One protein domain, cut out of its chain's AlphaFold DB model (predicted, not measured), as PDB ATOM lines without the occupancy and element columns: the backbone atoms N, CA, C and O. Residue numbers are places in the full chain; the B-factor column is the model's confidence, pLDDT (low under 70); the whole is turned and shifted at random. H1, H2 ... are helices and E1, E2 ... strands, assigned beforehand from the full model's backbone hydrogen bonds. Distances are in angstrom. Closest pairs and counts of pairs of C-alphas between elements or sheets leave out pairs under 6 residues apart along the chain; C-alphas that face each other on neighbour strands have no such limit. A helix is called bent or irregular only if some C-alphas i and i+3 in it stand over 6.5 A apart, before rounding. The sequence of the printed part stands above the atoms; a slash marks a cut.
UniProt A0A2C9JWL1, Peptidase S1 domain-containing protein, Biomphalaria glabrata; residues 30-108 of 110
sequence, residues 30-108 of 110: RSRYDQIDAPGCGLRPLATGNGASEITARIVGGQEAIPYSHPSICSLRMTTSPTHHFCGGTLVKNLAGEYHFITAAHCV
ATOM      1  N   ARG A  30     118.182  99.789  90.184       62.22
ATOM      2  CA  ARG A  30     117.705 101.161  90.408       62.22
ATOM      3  C   ARG A  30     117.560 101.458  91.905       62.22
ATOM      4  O   ARG A  30     118.112 102.438  92.380       62.22
ATOM      5  N   SER A  31     117.004 100.514  92.668       70.06
ATOM      6  CA  SER A  31     116.898 100.592  94.131       70.06
ATOM      7  C   SER A  31     118.240 100.752  94.849       70.06
ATOM      8  O   SER A  31     118.268 101.403  95.889       70.06
ATOM      9  N   ARG A  32     119.339 100.164  94.350       69.31
ATOM     10  CA  ARG A  32     120.672 100.388  94.938       69.31
ATOM     11  C   ARG A  32     121.228 101.762  94.587       69.31
ATOM     12  O   ARG A  32     121.812 102.405  95.442       69.31
ATOM     13  N   TYR A  33     121.042 102.222  93.354       68.94
ATOM     14  CA  TYR A  33     121.492 103.555  92.944       68.94
ATOM     15  C   TYR A  33     120.701 104.689  93.618       68.94
ATOM     16  O   TYR A  33     121.260 105.759  93.846       68.94
ATOM     17  N   ASP A  34     119.456 104.427  94.019       77.38
ATOM     18  CA  ASP A  34     118.606 105.348  94.782       77.38
ATOM     19  C   ASP A  34     118.937 105.377  96.293       77.38
ATOM     20  O   ASP A  34     118.409 106.211  97.030       77.38
ATOM     21  N   GLN A  35     119.812 104.486  96.780       81.50
ATOM     22  CA  GLN A  35     120.171 104.403  98.197       81.50
ATOM     23  C   GLN A  35     121.022 105.609  98.630       81.50
ATOM     24  O   GLN A  35     121.984 105.984  97.961       81.50
ATOM     25  N   ILE A  36     120.646 106.229  99.753       80.94
ATOM     26  CA  ILE A  36     121.232 107.470 100.287       80.94
ATOM     27  C   ILE A  36     122.344 107.147 101.301       80.94
ATOM     28  O   ILE A  36     122.242 107.443 102.490       80.94
ATOM     29  N   ASP A  37     123.397 106.481 100.843       82.12
ATOM     30  CA  ASP A  37     124.534 106.034 101.660       82.12
ATOM     31  C   ASP A  37     125.876 106.271 100.952       82.12
ATOM     32  O   ASP A  37     126.805 105.464 101.033       82.12
ATOM     33  N   ALA A  38     125.991 107.407 100.254       87.25
ATOM     34  CA  ALA A  38     127.224 107.789  99.578       87.25
ATOM     35  C   ALA A  38     128.444 107.740 100.526       87.25
ATOM     36  O   ALA A  38     128.390 108.269 101.643       87.25
ATOM     37  N   PRO A  39     129.579 107.166 100.085       88.62
ATOM     38  CA  PRO A  39     130.778 107.072 100.908       88.62
ATOM     39  C   PRO A  39     131.286 108.465 101.305       88.62
ATOM     40  O   PRO A  39     131.302 109.393 100.496       88.62
ATOM     41  N   GLY A  40     131.718 108.606 102.560       86.88
ATOM     42  CA  GLY A  40     132.208 109.877 103.106       86.88
ATOM     43  C   GLY A  40     131.112 110.859 103.544       86.88
ATOM     44  O   GLY A  40     131.424 112.000 103.884       86.88
ATOM     45  N   CYS A  41     129.839 110.446 103.570       87.75
ATOM     46  CA  CYS A  41     128.765 111.243 104.160       87.75
ATOM     47  C   CYS A  41     128.949 111.431 105.679       87.75
ATOM     48  O   CYS A  41     129.591 110.625 106.351       87.75
ATOM     49  N   GLY A  42     128.358 112.491 106.239       86.19
ATOM     50  CA  GLY A  42     128.353 112.739 107.689       86.19
ATOM     51  C   GLY A  42     129.693 113.194 108.282       86.19
ATOM     52  O   GLY A  42     129.757 113.504 109.469       86.19
ATOM     53  N   LEU A  43     130.751 113.286 107.472       86.81
ATOM     54  CA  LEU A  43     132.020 113.878 107.881       86.81
ATOM     55  C   LEU A  43     131.863 115.399 107.978       86.81
ATOM     56  O   LEU A  43     131.419 116.044 107.027       86.81
ATOM     57  N   ARG A  44     132.220 115.972 109.132       87.25
ATOM     58  CA  ARG A  44     132.115 117.409 109.424       87.25
ATOM     59  C   ARG A  44     133.532 117.979 109.544       87.25
ATOM     60  O   ARG A  44     134.081 117.974 110.642       87.25
ATOM     61  N   PRO A  45     134.140 118.487 108.452       76.62
ATOM     62  CA  PRO A  45     135.574 118.797 108.421       76.62
ATOM     63  C   PRO A  45     135.995 119.902 109.396       76.62
ATOM     64  O   PRO A  45     137.158 119.988 109.769       76.62
ATOM     65  N   LEU A  46     135.047 120.761 109.778       78.31
ATOM     66  CA  LEU A  46     135.286 121.962 110.578       78.31
ATOM     67  C   LEU A  46     134.786 121.840 112.022       78.31
ATOM     68  O   LEU A  46     134.911 122.789 112.790       78.31
ATOM     69  N   ALA A  47     134.223 120.690 112.401       73.94
ATOM     70  CA  ALA A  47     133.809 120.420 113.771       73.94
ATOM     71  C   ALA A  47     134.855 119.526 114.452       73.94
ATOM     72  O   ALA A  47     135.208 118.466 113.927       73.94
ATOM     73  N   THR A  48     135.358 119.926 115.623       74.31
ATOM     74  CA  THR A  48     136.337 119.132 116.384       74.31
ATOM     75  C   THR A  48     135.787 117.727 116.639       74.31
ATOM     76  O   THR A  48     134.674 117.567 117.140       74.31
ATOM     77  N   GLY A  49     136.534 116.691 116.246       73.62
ATOM     78  CA  GLY A  49     136.084 115.301 116.379       73.62
ATOM     79  C   GLY A  49     134.757 115.005 115.665       73.62
ATOM     80  O   GLY A  49     133.947 114.259 116.206       73.62
ATOM     81  N   ASN A  50     134.492 115.624 114.505       74.50
ATOM     82  CA  ASN A  50     133.207 115.560 113.788       74.50
ATOM     83  C   ASN A  50     132.004 116.069 114.611       74.50
ATOM     84  O   ASN A  50     130.871 115.631 114.410       74.50
ATOM     85  N   GLY A  51     132.238 117.000 115.539       74.56
ATOM     86  CA  GLY A  51     131.202 117.556 116.410       74.56
ATOM     87  C   GLY A  51     130.956 116.742 117.676       74.56
ATOM     88  O   GLY A  51     130.005 117.023 118.395       74.56
ATOM     89  N   ALA A  52     131.811 115.765 117.993       75.38
ATOM     90  CA  ALA A  52     131.712 114.988 119.228       75.38
ATOM     91  C   ALA A  52     131.701 115.874 120.488       75.38
ATOM     92  O   ALA A  52     130.963 115.598 121.431       75.38
ATOM     93  N   SER A  53     132.464 116.971 120.487       75.19
ATOM     94  CA  SER A  53     132.491 117.945 121.586       75.19
ATOM     95  C   SER A  53     131.223 118.801 121.693       75.19
ATOM     96  O   SER A  53     131.028 119.478 122.696       75.19
ATOM     97  N   GLU A  54     130.366 118.790 120.670       73.31
ATOM     98  CA  GLU A  54     129.104 119.540 120.622       73.31
ATOM     99  C   GLU A  54     127.922 118.696 121.138       73.31
ATOM    100  O   GLU A  54     126.888 119.250 121.498       73.31
ATOM    101  N   ILE A  55     128.075 117.365 121.241       69.50
ATOM    102  CA  ILE A  55     127.009 116.421 121.643       69.50
ATOM    103  C   ILE A  55     126.522 116.666 123.083       69.50
ATOM    104  O   ILE A  55     125.394 116.322 123.433       69.50
ATOM    105  N   THR A  56     127.343 117.291 123.927       67.69
ATOM    106  CA  THR A  56     126.962 117.654 125.300       67.69
ATOM    107  C   THR A  56     126.001 118.843 125.380       67.69
ATOM    108  O   THR A  56     125.343 119.006 126.406       67.69
ATOM    109  N   ALA A  57     125.879 119.657 124.325       63.41
ATOM    110  CA  ALA A  57     124.950 120.781 124.270       63.41
ATOM    111  C   ALA A  57     123.697 120.393 123.468       63.41
ATOM    112  O   ALA A  57     123.770 120.020 122.299       63.41
ATOM    113  N   ARG A  58     122.511 120.480 124.085       60.06
ATOM    114  CA  ARG A  58     121.245 120.399 123.335       60.06
ATOM    115  C   ARG A  58     121.034 121.704 122.569       60.06
ATOM    116  O   ARG A  58     121.538 122.740 122.976       60.06
ATOM    117  N   ILE A  59     120.226 121.673 121.508       68.94
ATOM    118  CA  ILE A  59     119.829 122.889 120.771       68.94
ATOM    119  C   ILE A  59     119.216 123.933 121.721       68.94
ATOM    120  O   ILE A  59     119.530 125.118 121.642       68.94
ATOM    121  N   VAL A  60     118.386 123.490 122.674       75.50
ATOM    122  CA  VAL A  60     117.908 124.342 123.772       75.50
ATOM    123  C   VAL A  60     119.039 124.524 124.782       75.50
ATOM    124  O   VAL A  60     119.479 123.550 125.392       75.50
ATOM    125  N   GLY A  61     119.500 125.766 124.947       77.81
ATOM    126  CA  GLY A  61     120.734 126.065 125.684       77.81
ATOM    127  C   GLY A  61     122.008 125.778 124.881       77.81
ATOM    128  O   GLY A  61     123.079 125.638 125.467       77.81
ATOM    129  N   GLY A  62     121.881 125.656 123.556       79.25
ATOM    130  CA  GLY A  62     122.996 125.423 122.649       79.25
ATOM    131  C   GLY A  62     123.911 126.637 122.498       79.25
ATOM    132  O   GLY A  62     123.652 127.717 123.027       79.25
ATOM    133  N   GLN A  63     124.992 126.441 121.752       79.94
ATOM    134  CA  GLN A  63     125.911 127.499 121.339       79.94
ATOM    135  C   GLN A  63     125.736 127.767 119.847       79.94
ATOM    136  O   GLN A  63     125.288 126.893 119.100       79.94
ATOM    137  N   GLU A  64     126.087 128.973 119.412       84.81
ATOM    138  CA  GLU A  64     126.062 129.318 117.995       84.81
ATOM    139  C   GLU A  64     126.996 128.393 117.200       84.81
ATOM    140  O   GLU A  64     128.128 128.116 117.606       84.81
ATOM    141  N   ALA A  65     126.500 127.871 116.076       84.94
ATOM    142  CA  ALA A  65     127.266 126.948 115.257       84.94
ATOM    143  C   ALA A  65     128.433 127.672 114.577       84.94
ATOM    144  O   ALA A  65     128.262 128.739 113.988       84.94
ATOM    145  N   ILE A  66     129.610 127.042 114.571       85.31
ATOM    146  CA  ILE A  66     130.754 127.533 113.795       85.31
ATOM    147  C   ILE A  66     130.347 127.568 112.311       85.31
ATOM    148  O   ILE A  66     129.804 126.567 111.819       85.31
ATOM    149  N   PRO A  67     130.610 128.659 111.568       87.94
ATOM    150  CA  PRO A  67     130.313 128.723 110.143       87.94
ATOM    151  C   PRO A  67     130.840 127.493 109.390       87.94
ATOM    152  O   PRO A  67     131.965 127.051 109.613       87.94
ATOM    153  N   TYR A  68     130.007 126.926 108.511       87.75
ATOM    154  CA  TYR A  68     130.308 125.740 107.690       87.75
ATOM    155  C   TYR A  68     130.532 124.415 108.451       87.75
ATOM    156  O   TYR A  68     130.775 123.385 107.822       87.75
ATOM    157  N   SER A  69     130.393 124.383 109.780       87.94
ATOM    158  CA  SER A  69     130.543 123.151 110.577       87.94
ATOM    159  C   SER A  69     129.439 122.119 110.341       87.94
ATOM    160  O   SER A  69     129.648 120.939 110.615       87.94
ATOM    161  N   HIS A  70     128.280 122.534 109.823       90.19
ATOM    162  CA  HIS A  70     127.132 121.678 109.513       90.19
ATOM    163  C   HIS A  70     126.801 121.746 108.011       90.19
ATOM    164  O   HIS A  70     125.768 122.298 107.632       90.19
ATOM    165  N   PRO A  71     127.676 121.222 107.132       91.19
ATOM    166  CA  PRO A  71     127.609 121.485 105.692       91.19
ATOM    167  C   PRO A  71     126.391 120.868 104.994       91.19
ATOM    168  O   PRO A  71     126.049 121.275 103.890       91.19
ATOM    169  N   SER A  72     125.737 119.883 105.612       93.12
ATOM    170  CA  SER A  72     124.537 119.255 105.062       93.12
ATOM    171  C   SER A  72     123.243 120.001 105.406       93.12
ATOM    172  O   SER A  72     122.226 119.742 104.767       93.12
ATOM    173  N   ILE A  73     123.247 120.923 106.380       94.62
ATOM    174  CA  ILE A  73     122.049 121.689 106.753       94.62
ATOM    175  C   ILE A  73     121.681 122.654 105.629       94.62
ATOM    176  O   ILE A  73     122.513 123.409 105.130       94.62
ATOM    177  N   CYS A  74     120.403 122.656 105.260       95.62
ATOM    178  CA  CYS A  74     119.863 123.487 104.195       95.62
ATOM    179  C   CYS A  74     118.635 124.275 104.671       95.62
ATOM    180  O   CYS A  74     117.802 123.774 105.429       95.62
ATOM    181  N   SER A  75     118.525 125.519 104.198       95.25
ATOM    182  CA  SER A  75     117.417 126.434 104.490       95.25
ATOM    183  C   SER A  75     116.382 126.377 103.369       95.25
ATOM    184  O   SER A  75     116.690 126.733 102.233       95.25
ATOM    185  N   LEU A  76     115.155 125.956 103.685       95.19
ATOM    186  CA  LEU A  76     114.030 126.004 102.758       95.19
ATOM    187  C   LEU A  76     113.333 127.362 102.888       95.19
ATOM    188  O   LEU A  76     112.939 127.783 103.982       95.19
ATOM    189  N   ARG A  77     113.234 128.077 101.766       94.12
ATOM    190  CA  ARG A  77     112.755 129.460 101.715       94.12
ATOM    191  C   ARG A  77     111.658 129.608 100.673       94.12
ATOM    192  O   ARG A  77     111.758 129.030  99.594       94.12
ATOM    193  N   MET A  78     110.642 130.408 100.980       91.25
ATOM    194  CA  MET A  78     109.664 130.826  99.977       91.25
ATOM    195  C   MET A  78     110.243 131.976  99.161       91.25
ATOM    196  O   MET A  78     110.825 132.902  99.720       91.25
ATOM    197  N   THR A  79     110.069 131.928  97.843       90.62
ATOM    198  CA  THR A  79     110.527 132.972  96.911       90.62
ATOM    199  C   THR A  79     109.542 134.134  96.777       90.62
ATOM    200  O   THR A  79     109.804 135.077  96.033       90.62
ATOM    201  N   THR A  80     108.422 134.093  97.505       88.25
ATOM    202  CA  THR A  80     107.511 135.234  97.643       88.25
ATOM    203  C   THR A  80     108.247 136.427  98.254       88.25
ATOM    204  O   THR A  80     109.281 136.263  98.899       88.25
ATOM    205  N   SER A  81     107.755 137.644  98.016       87.75
ATOM    206  CA  SER A  81     108.348 138.857  98.586       87.75
ATOM    207  C   SER A  81     107.640 139.211  99.901       87.75
ATOM    208  O   SER A  81     106.429 139.439  99.860       87.75
ATOM    209  N   PRO A  82     108.338 139.259 101.054       87.44
ATOM    210  CA  PRO A  82     109.771 139.020 101.242       87.44
ATOM    211  C   PRO A  82     110.142 137.530 101.304       87.44
ATOM    212  O   PRO A  82     109.404 136.699 101.844       87.44
ATOM    213  N   THR A  83     111.344 137.203 100.814       92.19
ATOM    214  CA  THR A  83     111.875 135.836 100.865       92.19
ATOM    215  C   THR A  83     112.178 135.447 102.306       92.19
ATOM    216  O   THR A  83     113.156 135.921 102.894       92.19
ATOM    217  N   HIS A  84     111.402 134.524 102.862       93.31
ATOM    218  CA  HIS A  84     111.543 134.093 104.249       93.31
ATOM    219  C   HIS A  84     111.839 132.595 104.349       93.31
ATOM    220  O   HIS A  84     111.470 131.801 103.483       93.31
ATOM    221  N   HIS A  85     112.569 132.229 105.401       94.56
ATOM    222  CA  HIS A  85     112.804 130.843 105.791       94.56
ATOM    223  C   HIS A  85     111.567 130.293 106.499       94.56
ATOM    224  O   HIS A  85     110.981 130.999 107.318       94.56
ATOM    225  N   PHE A  86     111.199 129.048 106.207       94.56
ATOM    226  CA  PHE A  86     110.038 128.415 106.841       94.56
ATOM    227  C   PHE A  86     110.279 126.966 107.283       94.56
ATOM    228  O   PHE A  86     109.576 126.486 108.164       94.56
ATOM    229  N   CYS A  87     111.271 126.276 106.711       96.81
ATOM    230  CA  CYS A  87     111.625 124.910 107.088       96.81
ATOM    231  C   CYS A  87     113.114 124.627 106.869       96.81
ATOM    232  O   CYS A  87     113.788 125.279 106.073       96.81
ATOM    233  N   GLY A  88     113.625 123.605 107.552       96.44
ATOM    234  CA  GLY A  88     114.962 123.063 107.321       96.44
ATOM    235  C   GLY A  88     114.949 121.814 106.440       96.44
ATOM    236  O   GLY A  88     113.904 121.246 106.122       96.44
ATOM    237  N   GLY A  89     116.138 121.353 106.082       96.56
ATOM    238  CA  GLY A  89     116.337 120.046 105.473       96.56
ATOM    239  C   GLY A  89     117.804 119.651 105.450       96.56
ATOM    240  O   GLY A  89     118.667 120.351 105.987       96.56
ATOM    241  N   THR A  90     118.086 118.511 104.837       96.12
ATOM    242  CA  THR A  90     119.426 117.936 104.740       96.12
ATOM    243  C   THR A  90     119.752 117.621 103.289       96.12
ATOM    244  O   THR A  90     118.983 116.943 102.607       96.12
ATOM    245  N   LEU A  91     120.899 118.112 102.822       94.81
ATOM    246  CA  LEU A  91     121.472 117.719 101.542       94.81
ATOM    247  C   LEU A  91     122.152 116.361 101.698       94.81
ATOM    248  O   LEU A  91     123.032 116.185 102.544       94.81
ATOM    249  N   VAL A  92     121.745 115.411 100.870       93.69
ATOM    250  CA  VAL A  92     122.262 114.046 100.864       93.69
ATOM    251  C   VAL A  92     122.702 113.657  99.460       93.69
ATOM    252  O   VAL A  92     122.371 114.327  98.483       93.69
ATOM    253  N   LYS A  93     123.468 112.574  99.359       91.88
ATOM    254  CA  LYS A  93     123.942 112.035  98.088       91.88
ATOM    255  C   LYS A  93     123.645 110.539  98.039       91.88
ATOM    256  O   LYS A  93     123.857 109.851  99.038       91.88
ATOM    257  N   ASN A  94     123.141 110.056  96.909       91.00
ATOM    258  CA  ASN A  94     122.916 108.627  96.689       91.00
ATOM    259  C   ASN A  94     124.179 107.922  96.153       91.00
ATOM    260  O   ASN A  94     125.182 108.572  95.844       91.00
ATOM    261  N   LEU A  95     124.139 106.595  96.006       88.38
ATOM    262  CA  LEU A  95     125.254 105.831  95.419       88.38
ATOM    263  C   LEU A  95     125.547 106.205  93.956       88.38
ATOM    264  O   LEU A  95     126.677 106.026  93.502       88.38
ATOM    265  N   ALA A  96     124.572 106.779  93.241       87.81
ATOM    266  CA  ALA A  96     124.762 107.348  91.904       87.81
ATOM    267  C   ALA A  96     125.644 108.607  91.886       87.81
ATOM    268  O   ALA A  96     126.111 109.026  90.827       87.81
ATOM    269  N   GLY A  97     125.860 109.231  93.046       87.50
ATOM    270  CA  GLY A  97     126.540 110.514  93.153       87.50
ATOM    271  C   GLY A  97     125.632 111.724  92.918       87.50
ATOM    272  O   GLY A  97     126.148 112.841  92.842       87.50
ATOM    273  N   GLU A  98     124.318 111.527  92.841       90.69
ATOM    274  CA  GLU A  98     123.315 112.578  92.680       90.69
ATOM    275  C   GLU A  98     122.953 113.187  94.034       90.69
ATOM    276  O   GLU A  98     122.843 112.485  95.042       90.69
ATOM    277  N   TYR A  99     122.756 114.503  94.052       92.69
ATOM    278  CA  TYR A  99     122.329 115.217  95.248       92.69
ATOM    279  C   TYR A  99     120.810 115.230  95.371       92.69
ATOM    280  O   TYR A  99     120.105 115.553  94.418       92.69
ATOM    281  N   HIS A 100     120.329 114.963  96.581       93.38
ATOM    282  CA  HIS A 100     118.921 115.032  96.948       93.38
ATOM    283  C   HIS A 100     118.753 115.938  98.162       93.38
ATOM    284  O   HIS A 100     119.608 115.985  99.045       93.38
ATOM    285  N   PHE A 101     117.640 116.659  98.215       94.50
ATOM    286  CA  PHE A 101     117.267 117.461  99.374       94.50
ATOM    287  C   PHE A 101     116.132 116.765 100.119       94.50
ATOM    288  O   PHE A 101     115.065 116.532  99.554       94.50
ATOM    289  N   ILE A 102     116.368 116.440 101.388       94.88
ATOM    290  CA  ILE A 102     115.393 115.768 102.248       94.88
ATOM    291  C   ILE A 102     114.852 116.771 103.263       94.88
ATOM    292  O   ILE A 102     115.612 117.466 103.936       94.88
ATOM    293  N   THR A 103     113.531 116.834 103.396       96.19
ATOM    294  CA  THR A 103     112.830 117.666 104.381       96.19
ATOM    295  C   THR A 103     111.623 116.909 104.936       96.19
ATOM    296  O   THR A 103     111.307 115.808 104.479       96.19
ATOM    297  N   ALA A 104     110.956 117.470 105.942       95.94
ATOM    298  CA  ALA A 104     109.735 116.887 106.475       95.94
ATOM    299  C   ALA A 104     108.591 117.018 105.457       95.94
ATOM    300  O   ALA A 104     108.437 118.061 104.826       95.94
ATOM    301  N   ALA A 105     107.751 115.986 105.330       95.19
ATOM    302  CA  ALA A 105     106.625 116.004 104.392       95.19
ATOM    303  C   ALA A 105     105.698 117.210 104.623       95.19
ATOM    304  O   ALA A 105     105.371 117.919 103.676       95.19
ATOM    305  N   HIS A 106     105.400 117.530 105.888       94.44
ATOM    306  CA  HIS A 106     104.550 118.669 106.241       94.44
ATOM    307  C   HIS A 106     105.131 120.037 105.838       94.44
ATOM    308  O   HIS A 106     104.405 121.024 105.834       94.44
ATOM    309  N   CYS A 107     106.427 120.122 105.505       94.69
ATOM    310  CA  CYS A 107     107.017 121.342 104.956       94.69
ATOM    311  C   CYS A 107     106.611 121.579 103.494       94.69
ATOM    312  O   CYS A 107     106.709 122.704 103.019       94.69
ATOM    313  N   VAL A 108     106.182 120.548 102.758       89.00
ATOM    314  CA  VAL A 108     105.808 120.662 101.336       89.00
ATOM    315  C   VAL A 108     104.334 120.370 101.079       89.00
ATOM    316  O   VAL A 108     103.746 120.970 100.183       89.00
TER     317      VAL A 108
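Overview. This is residues 30 to 108 of the 110 residues of the protein "Peptidase S1 domain-containing protein" of Biomphalaria glabrata (UniProt A0A2C9JWL1). There is little regular structure: a small, strongly twisted sheet, E1 - E2 - E3, with a long looping stretch that holds two short helices, H1 and H2, away from it; residues 55 to 61 stick out. The sheet is a meander, each strand the antiparallel neighbour of the one before. The 79 printed residues run H1, H2, E1, E2, E3, class mixed, 31 in named elements; the whole is loose, radius of gyration of the C-alphas 15.2 A, spanning 42 by 39 by 20 A.

Along the chain. H1 is residues 30 to 33, 5.1 A, from C-alpha 30 at (117.705, 101.161, 90.408). H2, residues 48 to 54, 8.4 A, is irregular: C-alphas 50 and 53 are 8.2 A apart. E1 is residues 73 to 78, 16.8 A. E2, residues 84 to 93, 26.0 A, bends by 65 degrees at residue 87. E3, residues 99 to 102, 9.9 A, ends at C-alpha 102 (115.393, 115.768, 102.248).

Arrangement. In hairpin E1 and E2, 138 degrees, N 76 and O 87 are within hydrogen-bond range, 2.8 A; in hairpin E2 and E3, 132 degrees, N 90 and O 102, 2.8 A. H1 and H2 are apart and not on the sheet. In H2, 1 of 3 O i to N i+4 and 3 of 4 O i to N i+3 pairs are within range; H1 is too short for an i+4 pair.

Size, cuts and confidence. The farthest C-alphas, Arg 30 and Gly 61, are 43.3 A apart. The printed part has no cut. Links H1 to H2 and H2 to E1 are long. Residues 30, 32 to 33 and 55 to 59 have pLDDT under 70.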